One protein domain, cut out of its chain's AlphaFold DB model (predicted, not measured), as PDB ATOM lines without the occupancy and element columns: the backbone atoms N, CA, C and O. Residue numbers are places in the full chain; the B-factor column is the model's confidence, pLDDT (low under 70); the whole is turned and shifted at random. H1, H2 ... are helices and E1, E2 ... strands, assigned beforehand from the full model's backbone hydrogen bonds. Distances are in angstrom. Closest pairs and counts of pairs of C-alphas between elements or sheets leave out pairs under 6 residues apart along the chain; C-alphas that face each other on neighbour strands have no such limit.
ATOM      1  N   HIS A   3     213.304 255.512 230.393       53.84
ATOM      2  CA  HIS A   3     213.622 254.157 229.910       53.84
ATOM      3  C   HIS A   3     212.368 253.281 229.701       53.84
ATOM      4  O   HIS A   3     212.217 252.708 228.632       53.84
ATOM      5  N   GLY A   4     211.401 253.278 230.630       49.81
ATOM      6  CA  GLY A   4     210.200 252.432 230.506       49.81
ATOM      7  C   GLY A   4     209.164 252.885 229.463       49.81
ATOM      8  O   GLY A   4     208.349 252.083 229.021       49.81
ATOM      9  N   VAL A   5     209.183 254.158 229.045       54.44
ATOM     10  CA  VAL A   5     208.304 254.648 227.962       54.44
ATOM     11  C   VAL A   5     208.855 254.224 226.598       54.44
ATOM     12  O   VAL A   5     208.087 253.813 225.737       54.44
ATOM     13  N   ASN A   6     210.181 254.242 226.427       58.59
ATOM     14  CA  ASN A   6     210.836 253.796 225.193       58.59
ATOM     15  C   ASN A   6     210.730 252.279 224.959       58.59
ATOM     16  O   ASN A   6     210.888 251.834 223.829       58.59
ATOM     17  N   GLU A   7     210.464 251.502 226.010       65.06
ATOM     18  CA  GLU A   7     210.221 250.055 225.936       65.06
ATOM     19  C   GLU A   7     208.736 249.704 225.742       65.06
ATOM     20  O   GLU A   7     208.377 248.528 225.713       65.06
ATOM     21  N   SER A   8     207.855 250.704 225.626       66.06
ATOM     22  CA  SER A   8     206.435 250.441 225.394       66.06
ATOM     23  C   SER A   8     206.204 249.959 223.959       66.06
ATOM     24  O   SER A   8     206.767 250.515 223.015       66.06
ATOM     25  N   SER A   9     205.365 248.942 223.788       72.06
ATOM     26  CA  SER A   9     205.026 248.367 222.486       72.06
ATOM     27  C   SER A   9     203.516 248.330 222.280       72.06
ATOM     28  O   SER A   9     202.743 248.239 223.232       72.06
ATOM     29  N   LEU A  10     203.101 248.441 221.017       69.38
ATOM     30  CA  LEU A  10     201.719 248.287 220.581       69.38
ATOM     31  C   LEU A  10     201.686 247.152 219.567       69.38
ATOM     32  O   LEU A  10     202.218 247.295 218.465       69.38
ATOM     33  N   ASN A  11     201.052 246.048 219.935       75.19
ATOM     34  CA  ASN A  11     200.877 244.906 219.054       75.19
ATOM     35  C   ASN A  11     199.410 244.806 218.659       75.19
ATOM     36  O   ASN A  11     198.555 244.559 219.505       75.19
ATOM     37  N   LEU A  12     199.118 244.998 217.374       72.44
ATOM     38  CA  LEU A  12     197.793 244.711 216.833       72.44
ATOM     39  C   LEU A  12     197.599 243.197 216.824       72.44
ATOM     40  O   LEU A  12     198.361 242.477 216.178       72.44
ATOM     41  N   THR A  13     196.599 242.727 217.557       83.38
ATOM     42  CA  THR A  13     196.299 241.299 217.694       83.38
ATOM     43  C   THR A  13     195.145 240.873 216.802       83.38
ATOM     44  O   THR A  13     195.111 239.723 216.375       83.38
ATOM     45  N   ASP A  14     194.241 241.800 216.478       83.38
ATOM     46  CA  ASP A  14     193.072 241.531 215.648       83.38
ATOM     47  C   ASP A  14     192.598 242.810 214.942       83.38
ATOM     48  O   ASP A  14     192.585 243.894 215.534       83.38
ATOM     49  N   ILE A  15     192.232 242.693 213.666       81.25
ATOM     50  CA  ILE A  15     191.635 243.778 212.883       81.25
ATOM     51  C   ILE A  15     190.447 243.202 212.120       81.25
ATOM     52  O   ILE A  15     190.607 242.236 211.385       81.25
ATOM     53  N   GLU A  16     189.274 243.815 212.218       86.62
ATOM     54  CA  GLU A  16     188.071 243.385 211.508       86.62
ATOM     55  C   GLU A  16     187.521 244.530 210.659       86.62
ATOM     56  O   GLU A  16     187.326 245.649 211.144       86.62
ATOM     57  N   PHE A  17     187.272 244.245 209.382       87.56
ATOM     58  CA  PHE A  17     186.530 245.102 208.462       87.56
ATOM     59  C   PHE A  17     185.130 244.507 208.314       87.56
ATOM     60  O   PHE A  17     184.946 243.491 207.640       87.56
ATOM     61  N   LEU A  18     184.167 245.128 208.986       89.19
ATOM     62  CA  LEU A  18     182.799 244.644 209.134       89.19
ATOM     63  C   LEU A  18     181.816 245.578 208.436       89.19
ATOM     64  O   LEU A  18     182.086 246.772 208.276       89.19
ATOM     65  N   SER A  19     180.648 245.043 208.076       91.06
ATOM     66  CA  SER A  19     179.517 245.821 207.546       91.06
ATOM     67  C   SER A  19     179.930 246.808 206.439       91.06
ATOM     68  O   SER A  19     179.696 248.016 206.572       91.06
ATOM     69  N   PRO A  20     180.600 246.332 205.374       89.38
ATOM     70  CA  PRO A  20     181.087 247.206 204.318       89.38
ATOM     71  C   PRO A  20     179.930 247.909 203.598       89.38
ATOM     72  O   PRO A  20     178.885 247.323 203.322       89.38
ATOM     73  N   THR A  21     180.156 249.169 203.251       89.69
ATOM     74  CA  THR A  21     179.358 249.951 202.299       89.69
ATOM     75  C   THR A  21     180.241 250.279 201.092       89.69
ATOM     76  O   THR A  21     181.458 250.082 201.162       89.69
ATOM     77  N   PRO A  22     179.706 250.852 200.000       86.00
ATOM     78  CA  PRO A  22     180.527 251.261 198.862       86.00
ATOM     79  C   PRO A  22     181.712 252.178 199.225       86.00
ATOM     80  O   PRO A  22     182.718 252.166 198.519       86.00
ATOM     81  N   ASN A  23     181.610 252.954 200.316       82.62
ATOM     82  CA  ASN A  23     182.575 254.006 200.675       82.62
ATOM     83  C   ASN A  23     183.162 253.888 202.095       82.62
ATOM     84  O   ASN A  23     184.050 254.667 202.459       82.62
ATOM     85  N   SER A  24     182.687 252.953 202.917       82.62
ATOM     86  CA  SER A  24     183.117 252.827 204.311       82.62
ATOM     87  C   SER A  24     183.073 251.393 204.811       82.62
ATOM     88  O   SER A  24     182.394 250.541 204.249       82.62
ATOM     89  N   ILE A  25     183.743 251.161 205.930       86.00
ATOM     90  CA  ILE A  25     183.680 249.932 206.721       86.00
ATOM     91  C   ILE A  25     183.570 250.290 208.198       86.00
ATOM     92  O   ILE A  25     184.069 251.332 208.636       86.00
ATOM     93  N   LEU A  26     182.969 249.399 208.975       89.25
ATOM     94  CA  LEU A  26     183.159 249.384 210.413       89.25
ATOM     95  C   LEU A  26     184.499 248.705 210.698       89.25
ATOM     96  O   LEU A  26     184.686 247.520 210.435       89.25
ATOM     97  N   LEU A  27     185.444 249.481 211.202       85.94
ATOM     98  CA  LEU A  27     186.764 249.023 211.584       85.94
ATOM     99  C   LEU A  27     186.778 248.725 213.078       85.94
ATOM    100  O   LEU A  27     186.639 249.637 213.896       85.94
ATOM    101  N   LYS A  28     187.023 247.466 213.425       88.00
ATOM    102  CA  LYS A  28     187.320 247.054 214.793       88.00
ATOM    103  C   LYS A  28     188.785 246.652 214.888       88.00
ATOM    104  O   LYS A  28     189.274 245.895 214.061       88.00
ATOM    105  N   GLN A  29     189.505 247.189 215.861       83.62
ATOM    106  CA  GLN A  29     190.910 246.869 216.100       83.62
ATOM    107  C   GLN A  29     191.101 246.503 217.559       83.62
ATOM    108  O   GLN A  29     190.644 247.233 218.441       83.62
ATOM    109  N   THR A  30     191.811 245.408 217.800       84.19
ATOM    110  CA  THR A  30     192.281 245.026 219.127       84.19
ATOM    111  C   THR A  30     193.795 245.115 219.163       84.19
ATOM    112  O   THR A  30     194.486 244.664 218.245       84.19
ATOM    113  N   ALA A  31     194.307 245.737 220.218       80.75
ATOM    114  CA  ALA A  31     195.728 245.913 220.415       80.75
ATOM    115  C   ALA A  31     196.123 245.636 221.861       80.75
ATOM    116  O   ALA A  31     195.452 246.086 222.796       80.75
ATOM    117  N   ASP A  32     197.261 244.974 222.011       82.44
ATOM    118  CA  ASP A  32     197.925 244.782 223.286       82.44
ATOM    119  C   ASP A  32     198.990 245.861 223.403       82.44
ATOM    120  O   ASP A  32     199.948 245.920 222.620       82.44
ATOM    121  N   LEU A  33     198.789 246.757 224.359       77.00
ATOM    122  CA  LEU A  33     199.742 247.802 224.665       77.00
ATOM    123  C   LEU A  33     200.508 247.404 225.919       77.00
ATOM    124  O   LEU A  33     199.956 247.399 227.021       77.00
ATOM    125  N   HIS A  34     201.787 247.099 225.736       78.94
ATOM    126  CA  HIS A  34     202.715 246.828 226.821       78.94
ATOM    127  C   HIS A  34     203.446 248.113 227.202       78.94
ATOM    128  O   HIS A  34     203.968 248.824 226.342       78.94
ATOM    129  N   SER A  35     203.515 248.413 228.494       77.12
ATOM    130  CA  SER A  35     204.343 249.475 229.049       77.12
ATOM    131  C   SER A  35     204.970 249.030 230.376       77.12
ATOM    132  O   SER A  35     204.292 248.979 231.409       77.12
ATOM    133  N   PRO A  36     206.293 248.781 230.418       71.12
ATOM    134  CA  PRO A  36     206.985 248.426 231.660       71.12
ATOM    135  C   PRO A  36     207.101 249.614 232.633       71.12
ATOM    136  O   PRO A  36     207.563 249.470 233.764       71.12
ATOM    137  N   SER A  37     206.664 250.804 232.219       73.44
ATOM    138  CA  SER A  37     206.596 252.002 233.046       73.44
ATOM    139  C   SER A  37     205.516 251.888 234.125       73.44
ATOM    140  O   SER A  37     204.375 251.555 233.832       73.44
ATOM    141  N   ILE A  38     205.831 252.270 235.365       71.19
ATOM    142  CA  ILE A  38     204.827 252.439 236.436       71.19
ATOM    143  C   ILE A  38     203.897 253.645 236.196       71.19
ATOM    144  O   ILE A  38     202.897 253.817 236.893       71.19
ATOM    145  N   TYR A  39     204.241 254.510 235.237       69.62
ATOM    146  CA  TYR A  39     203.414 255.642 234.840       69.62
ATOM    147  C   TYR A  39     202.306 255.176 233.894       69.62
ATOM    148  O   TYR A  39     202.558 254.394 232.986       69.62
ATOM    149  N   THR A  40     201.093 255.698 234.085       72.69
ATOM    150  CA  THR A  40     199.904 255.351 233.290       72.69
ATOM    151  C   THR A  40     199.498 256.526 232.391       72.69
ATOM    152  O   THR A  40     198.600 257.295 232.749       72.69
ATOM    153  N   PRO A  41     200.214 256.770 231.274       70.12
ATOM    154  CA  PRO A  41     199.958 257.926 230.430       70.12
ATOM    155  C   PRO A  41     198.584 257.839 229.758       70.12
ATOM    156  O   PRO A  41     198.088 256.762 229.417       70.12
ATOM    157  N   LYS A  42     197.991 259.014 229.544       76.00
ATOM    158  CA  LYS A  42     196.849 259.191 228.652       76.00
ATOM    159  C   LYS A  42     197.373 259.621 227.290       76.00
ATOM    160  O   LYS A  42     198.104 260.603 227.201       76.00
ATOM    161  N   LEU A  43     197.021 258.868 226.263       72.31
ATOM    162  CA  LEU A  43     197.194 259.236 224.870       72.31
ATOM    163  C   LEU A  43     195.929 259.972 224.441       72.31
ATOM    164  O   LEU A  43     194.840 259.410 224.532       72.31
ATOM    165  N   ASP A  44     196.053 261.226 224.027       77.81
ATOM    166  CA  ASP A  44     194.910 261.986 223.523       77.81
ATOM    167  C   ASP A  44     194.422 261.426 222.181       77.81
ATOM    168  O   ASP A  44     195.145 260.707 221.495       77.81
ATOM    169  N   ALA A  45     193.182 261.752 221.810       80.44
ATOM    170  CA  ALA A  45     192.614 261.321 220.538       80.44
ATOM    171  C   ALA A  45     193.405 261.894 219.350       80.44
ATOM    172  O   ALA A  45     193.808 263.060 219.362       80.44
ATOM    173  N   PHE A  46     193.589 261.093 218.304       79.94
ATOM    174  CA  PHE A  46     194.295 261.494 217.087       79.94
ATOM    175  C   PHE A  46     193.742 260.764 215.861       79.94
ATOM    176  O   PHE A  46     193.124 259.711 215.974       79.94
ATOM    177  N   ASN A  47     193.991 261.306 214.669       79.44
ATOM    178  CA  ASN A  47     193.668 260.618 213.421       79.44
ATOM    179  C   ASN A  47     194.901 259.866 212.922       79.44
ATOM    180  O   ASN A  47     195.920 260.478 212.602       79.44
ATOM    181  N   ALA A  48     194.797 258.543 212.845       76.75
ATOM    182  CA  ALA A  48     195.776 257.696 212.188       76.75
ATOM    183  C   ALA A  48     195.445 257.548 210.696       76.75
ATOM    184  O   ALA A  48     194.302 257.722 210.263       76.75
ATOM    185  N   SER A  49     196.458 257.184 209.918       78.69
ATOM    186  CA  SER A  49     196.328 256.904 208.492       78.69
ATOM    187  C   SER A  49     196.980 255.563 208.186       78.69
ATOM    188  O   SER A  49     198.156 255.367 208.489       78.69
ATOM    189  N   LEU A  50     196.227 254.648 207.582       72.38
ATOM    190  CA  LEU A  50     196.747 253.375 207.096       72.38
ATOM    191  C   LEU A  50     197.198 253.539 205.648       72.38
ATOM    192  O   LEU A  50     196.473 254.110 204.838       72.38
ATOM    193  N   TYR A  51     198.376 253.019 205.326       71.06
ATOM    194  CA  TYR A  51     198.963 253.043 203.989       71.06
ATOM    195  C   TYR A  51     199.115 251.618 203.474       71.06
ATOM    196  O   TYR A  51     199.409 250.708 204.251       71.06
ATOM    197  N   LEU A  52     198.977 251.432 202.163       67.88
ATOM    198  CA  LEU A  52     199.395 250.187 201.539       67.88
ATOM    199  C   LEU A  52     200.927 250.099 201.546       67.88
ATOM    200  O   LEU A  52     201.608 251.066 201.199       67.88
ATOM    201  N   VAL A  53     201.458 248.930 201.902       61.84
ATOM    202  CA  VAL A  53     202.873 248.587 201.721       61.84
ATOM    203  C   VAL A  53     202.966 247.533 200.626       61.84
ATOM    204  O   VAL A  53     202.414 246.446 200.766       61.84
ATOM    205  N   THR A  54     203.693 247.820 199.551       57.31
ATOM    206  CA  THR A  54     203.968 246.855 198.475       57.31
ATOM    207  C   THR A  54     205.472 246.667 198.358       57.31
ATOM    208  O   THR A  54     206.201 247.638 198.159       57.31
ATOM    209  N   ASN A  55     205.960 245.431 198.519       60.94
ATOM    210  CA  ASN A  55     207.396 245.101 198.501       60.94
ATOM    211  C   ASN A  55     208.247 246.023 199.400       60.94
ATOM    212  O   ASN A  55     209.308 246.500 199.003       60.94
ATOM    213  N   GLY A  56     207.751 246.327 200.603       64.94
ATOM    214  CA  GLY A  56     208.428 247.198 201.572       64.94
ATOM    215  C   GLY A  56     208.334 248.704 201.288       64.94
ATOM    216  O   GLY A  56     208.867 249.492 202.063       64.94
ATOM    217  N   THR A  57     207.644 249.123 200.222       69.00
ATOM    218  CA  THR A  57     207.446 250.541 199.881       69.00
ATOM    219  C   THR A  57     206.032 250.987 200.246       69.00
ATOM    220  O   THR A  57     205.059 250.368 199.820       69.00
ATOM    221  N   LEU A  58     205.919 252.064 201.031       70.44
ATOM    222  CA  LEU A  58     204.642 252.708 201.351       70.44
ATOM    223  C   LEU A  58     204.091 253.442 200.128       70.44
ATOM    224  O   LEU A  58     204.828 254.118 199.408       70.44
ATOM    225  N   ALA A  59     202.785 253.359 199.926       66.00
ATOM    226  CA  ALA A  59     202.117 254.130 198.897       66.00
ATOM    227  C   ALA A  59     202.094 255.640 199.206       66.00
ATOM    228  O   ALA A  59     202.171 256.066 200.357       66.00
ATOM    229  N   SER A  60     201.961 256.466 198.166       73.38
ATOM    230  CA  SER A  60     202.059 257.933 198.260       73.38
ATOM    231  C   SER A  60     200.861 258.625 198.924       73.38
ATOM    232  O   SER A  60     200.947 259.808 199.249       73.38
ATOM    233  N   ALA A  61     199.752 257.911 199.126       71.56
ATOM    234  CA  ALA A  61     198.540 258.412 199.761       71.56
ATOM    235  C   ALA A  61     197.992 257.370 200.748       71.56
ATOM    236  O   ALA A  61     198.129 256.169 200.489       71.56
ATOM    237  N   PRO A  62     197.372 257.801 201.860       70.62
ATOM    238  CA  PRO A  62     196.753 256.884 202.803       70.62
ATOM    239  C   PRO A  62     195.512 256.231 202.190       70.62
ATOM    240  O   PRO A  62     194.765 256.850 201.436       70.62
ATOM    241  N   MET A  63     195.286 254.973 202.546       69.06
ATOM    242  CA  MET A  63     194.158 254.158 202.108       69.06
ATOM    243  C   MET A  63     192.929 254.366 203.003       69.06
ATOM    244  O   MET A  63     191.805 254.436 202.506       69.06
ATOM    245  N   ILE A  64     193.142 254.490 204.318       71.75
ATOM    246  CA  ILE A  64     192.084 254.627 205.331       71.75
ATOM    247  C   ILE A  64     192.515 255.671 206.365       71.75
ATOM    248  O   ILE A  64     193.643 255.612 206.856       71.75
ATOM    249  N   SER A  65     191.616 256.585 206.737       75.38
ATOM    250  CA  SER A  65     191.774 257.376 207.965       75.38
ATOM    251  C   SER A  65     191.042 256.687 209.110       75.38
ATOM    252  O   SER A  65     189.875 256.320 208.980       75.38
ATOM    253  N   VAL A  66     191.746 256.501 210.222       75.38
ATOM    254  CA  VAL A  66     191.243 255.834 211.421       75.38
ATOM    255  C   VAL A  66     191.237 256.848 212.560       75.38
ATOM    256  O   VAL A  66     192.311 257.213 213.044       75.38
ATOM    257  N   PRO A  67     190.068 257.328 213.007       77.31
ATOM    258  CA  PRO A  67     190.007 258.151 214.204       77.31
ATOM    259  C   PRO A  67     190.259 257.261 215.426       77.31
ATOM    260  O   PRO A  67     189.508 256.324 215.701       77.31
ATOM    261  N   VAL A  68     191.338 257.548 216.148       77.00
ATOM    262  CA  VAL A  68     191.734 256.850 217.371       77.00
ATOM    263  C   VAL A  68     191.261 257.680 218.567       77.00
ATOM    264  O   VAL A  68     191.633 258.854 218.677       77.00
ATOM    265  N   PRO A  69     190.424 257.124 219.464       78.12
ATOM    266  CA  PRO A  69     189.966 257.843 220.648       78.12
ATOM    267  C   PRO A  69     191.110 258.031 221.651       78.12
ATOM    268  O   PRO A  69     192.168 257.421 221.529       78.12
ATOM    269  N   ALA A  70     190.891 258.854 222.675       79.81
ATOM    270  CA  ALA A  70     191.855 258.964 223.761       79.81
ATOM    271  C   ALA A  70     191.966 257.625 224.516       79.81
ATOM    272  O   ALA A  70     190.952 257.024 224.878       79.81
ATOM    273  N   LEU A  71     193.191 257.172 224.772       78.19
ATOM    274  CA  LEU A  71     193.499 255.890 225.406       78.19
ATOM    275  C   LEU A  71     194.219 256.119 226.733       78.19
ATOM    276  O   LEU A  71     195.098 256.968 226.835       78.19
ATOM    277  N   HIS A  72     193.885 255.347 227.766       79.44
ATOM    278  CA  HIS A  72     194.617 255.371 229.037       79.44
ATOM    279  C   HIS A  72     195.390 254.065 229.188       79.44
ATOM    280  O   HIS A  72     194.797 253.018 229.439       79.44
ATOM    281  N   VAL A  73     196.715 254.144 229.070       73.50
ATOM    282  CA  VAL A  73     197.620 253.003 229.236       73.50
ATOM    283  C   VAL A  73     197.790 252.673 230.711       73.50
ATOM    284  O   VAL A  73     198.157 253.535 231.509       73.50
ATOM    285  N   ARG A  74     197.552 251.420 231.083       78.31
ATOM    286  CA  ARG A  74     197.832 250.861 232.408       78.31
ATOM    287  C   ARG A  74     199.093 250.005 232.373       78.31
ATOM    288  O   ARG A  74     199.409 249.382 231.368       78.31
ATOM    289  N   HIS A  75     199.786 249.977 233.506       70.19
ATOM    290  CA  HIS A  75     200.913 249.083 233.736       70.19
ATOM    291  C   HIS A  75     200.430 247.675 234.136       70.19
ATOM    292  O   HIS A  75     199.494 247.591 234.942       70.19
ATOM    293  N   PRO A  76     201.105 246.594 233.704       72.75
ATOM    294  CA  PRO A  76     202.111 246.548 232.636       72.75
ATOM    295  C   PRO A  76     201.488 246.433 231.243       72.75
ATOM    296  O   PRO A  76     202.098 246.865 230.277       72.75
ATOM    297  N   ASP A  77     200.276 245.891 231.155       79.12
ATOM    298  CA  ASP A  77     199.600 245.591 229.901       79.12
ATOM    299  C   ASP A  77     198.202 246.198 229.897       79.12
ATOM    300  O   ASP A  77     197.505 246.241 230.918       79.12
ATOM    301  N   THR A  78     197.776 246.672 228.735       80.12
ATOM    302  CA  THR A  78     196.409 247.130 228.495       80.12
ATOM    303  C   THR A  78     195.920 246.591 227.168       80.12
ATOM    304  O   THR A  78     196.497 246.897 226.128       80.12
ATOM    305  N   ASN A  79     194.806 245.868 227.209       81.69
ATOM    306  CA  ASN A  79     194.090 245.468 226.007       81.69
ATOM    307  C   ASN A  79     193.128 246.589 225.626       81.69
ATOM    308  O   ASN A  79     192.328 247.045 226.450       81.69
ATOM    309  N   ILE A  80     193.228 247.047 224.387       80.69
ATOM    310  CA  ILE A  80     192.438 248.149 223.857       80.69
ATOM    311  C   ILE A  80     191.651 247.620 222.671       80.69
ATOM    312  O   ILE A  80     192.233 247.067 221.744       80.69
ATOM    313  N   THR A  81     190.336 247.832 222.685       82.88
ATOM    314  CA  THR A  81     189.477 247.603 221.523       82.88
ATOM    315  C   THR A  81     188.913 248.938 221.064       82.88
ATOM    316  O   THR A  81     188.309 249.666 221.853       82.88
ATOM    317  N   ILE A  82     189.127 249.265 219.794       82.00
ATOM    318  CA  ILE A  82     188.592 250.457 219.137       82.00
ATOM    319  C   ILE A  82     187.640 249.989 218.050       82.00
ATOM    320  O   ILE A  82     188.012 249.160 217.228       82.00
ATOM    321  N   GLU A  83     186.437 250.549 218.031       86.94
ATOM    322  CA  GLU A  83     185.443 250.309 216.990       86.94
ATOM    323  C   GLU A  83     185.028 251.656 216.398       86.94
ATOM    324  O   GLU A  83     184.630 252.568 217.128       86.94
ATOM    325  N   THR A  84     185.199 251.819 215.089       81.94
ATOM    326  CA  THR A  84     184.966 253.098 214.420       81.94
ATOM    327  C   THR A  84     184.600 252.940 212.952       81.94
ATOM    328  O   THR A  84     185.029 252.000 212.290       81.94
ATOM    329  N   ASN A  85     183.840 253.891 212.414       83.38
ATOM    330  CA  ASN A  85     183.587 253.953 210.980       83.38
ATOM    331  C   ASN A  85     184.812 254.531 210.268       83.38
ATOM    332  O   ASN A  85     185.177 255.691 210.467       83.38
ATOM    333  N   ALA A  86     185.422 253.718 209.417       79.62
ATOM    334  CA  ALA A  86     186.540 254.091 208.573       79.62
ATOM    335  C   ALA A  86     186.045 254.354 207.148       79.62
ATOM    336  O   ALA A  86     185.381 253.518 206.534       79.62
ATOM    337  N   THR A  87     186.378 255.524 206.613       75.62
ATOM    338  CA  THR A  87     186.076 255.890 205.225       75.62
ATOM    339  C   THR A  87     187.272 255.591 204.336       75.62
ATOM    340  O   THR A  87     188.407 255.942 204.682       75.62
ATOM    341  N   PHE A  88     187.023 254.992 203.176       67.94
ATOM    342  CA  PHE A  88     188.073 254.749 202.195       67.94
ATOM    343  C   PHE A  88     188.488 256.059 201.523       67.94
ATOM    344  O   PHE A  88     187.647 256.832 201.068       67.94
ATOM    345  N   ILE A  89     189.796 256.301 201.455       60.09
ATOM    346  CA  ILE A  89     190.370 257.481 200.792       60.09
ATOM    347  C   ILE A  89     190.742 257.146 199.341       60.09
ATOM    348  O   ILE A  89     190.673 258.010 198.469       60.09
TER     349      ILE A  89
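What this domain is: This is residues 3 to 89 of the 230 residues of an uncharacterized protein of Scytalidium sp. 3C (UniProt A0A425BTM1). A five-stranded antiparallel sheet is curled like part of a barrel: E1, E2 and E5 are long strands side by side, and the short hairpin of E3 and E4 joins loosely at E5. Residues 51 to 63 loop away from the sheet, and the small helix H1 lies beyond the beginning of E1. The printed part has 87 residues, with H1, E1, E2, E3, E4 and E5 along the chain, and is mostly strand; the sheet's order is E1, E2, E5, E4, E3. It is only just loose, close to compact, with a radius of gyration of the C-alphas of 14.7 A, and only just elongated, spanning 44 by 29 by 21 A.

Where its parts are: H1, residues 3 to 6, begins at C-alpha 3 (213.622, 254.157, 229.910). E1 is residues 9 to 18, 26.2 A long, and E2 residues 24 to 34, 30.4 A. E3 is residues 46 to 50, and E4 residues 64 to 68. E5, residues 77 to 88, is 31.4 A long, bends by 63 degrees at residue 85 and ends at C-alpha 88 (188.073, 254.749, 202.195).

How they stand to each other: The hairpin E1 and E2 has N 11 and O 32 at 2.9 A. E2 and E5 are antiparallel at 160 degrees, with N 27 and O 84 at 2.8 A. E5 pairs with E4 over its residues 87 to 88; C-alphas 88 and 64 face each other at 5.1 A, with no N and O within hydrogen-bond range. In the hairpin E3 and E4, N 48 and O 66 are 2.8 A apart. E3, E4 and E5 form a meander, each strand the antiparallel neighbour of the one before; with E2, neighbour of E5, they form a Greek key. H1 is not on the sheet and is too short for an O i to N i+4 pair.

The domain as a whole: The C-alphas of His 3 and Pro 22, the two farthest apart, are 45.5 A apart. The printed part has no cut. The links E2 to E3 and E3 to E4 are long. Mean pLDDT of the printed part is 75.7; residues 3 to 8 and 52 to 57 are among those under 70.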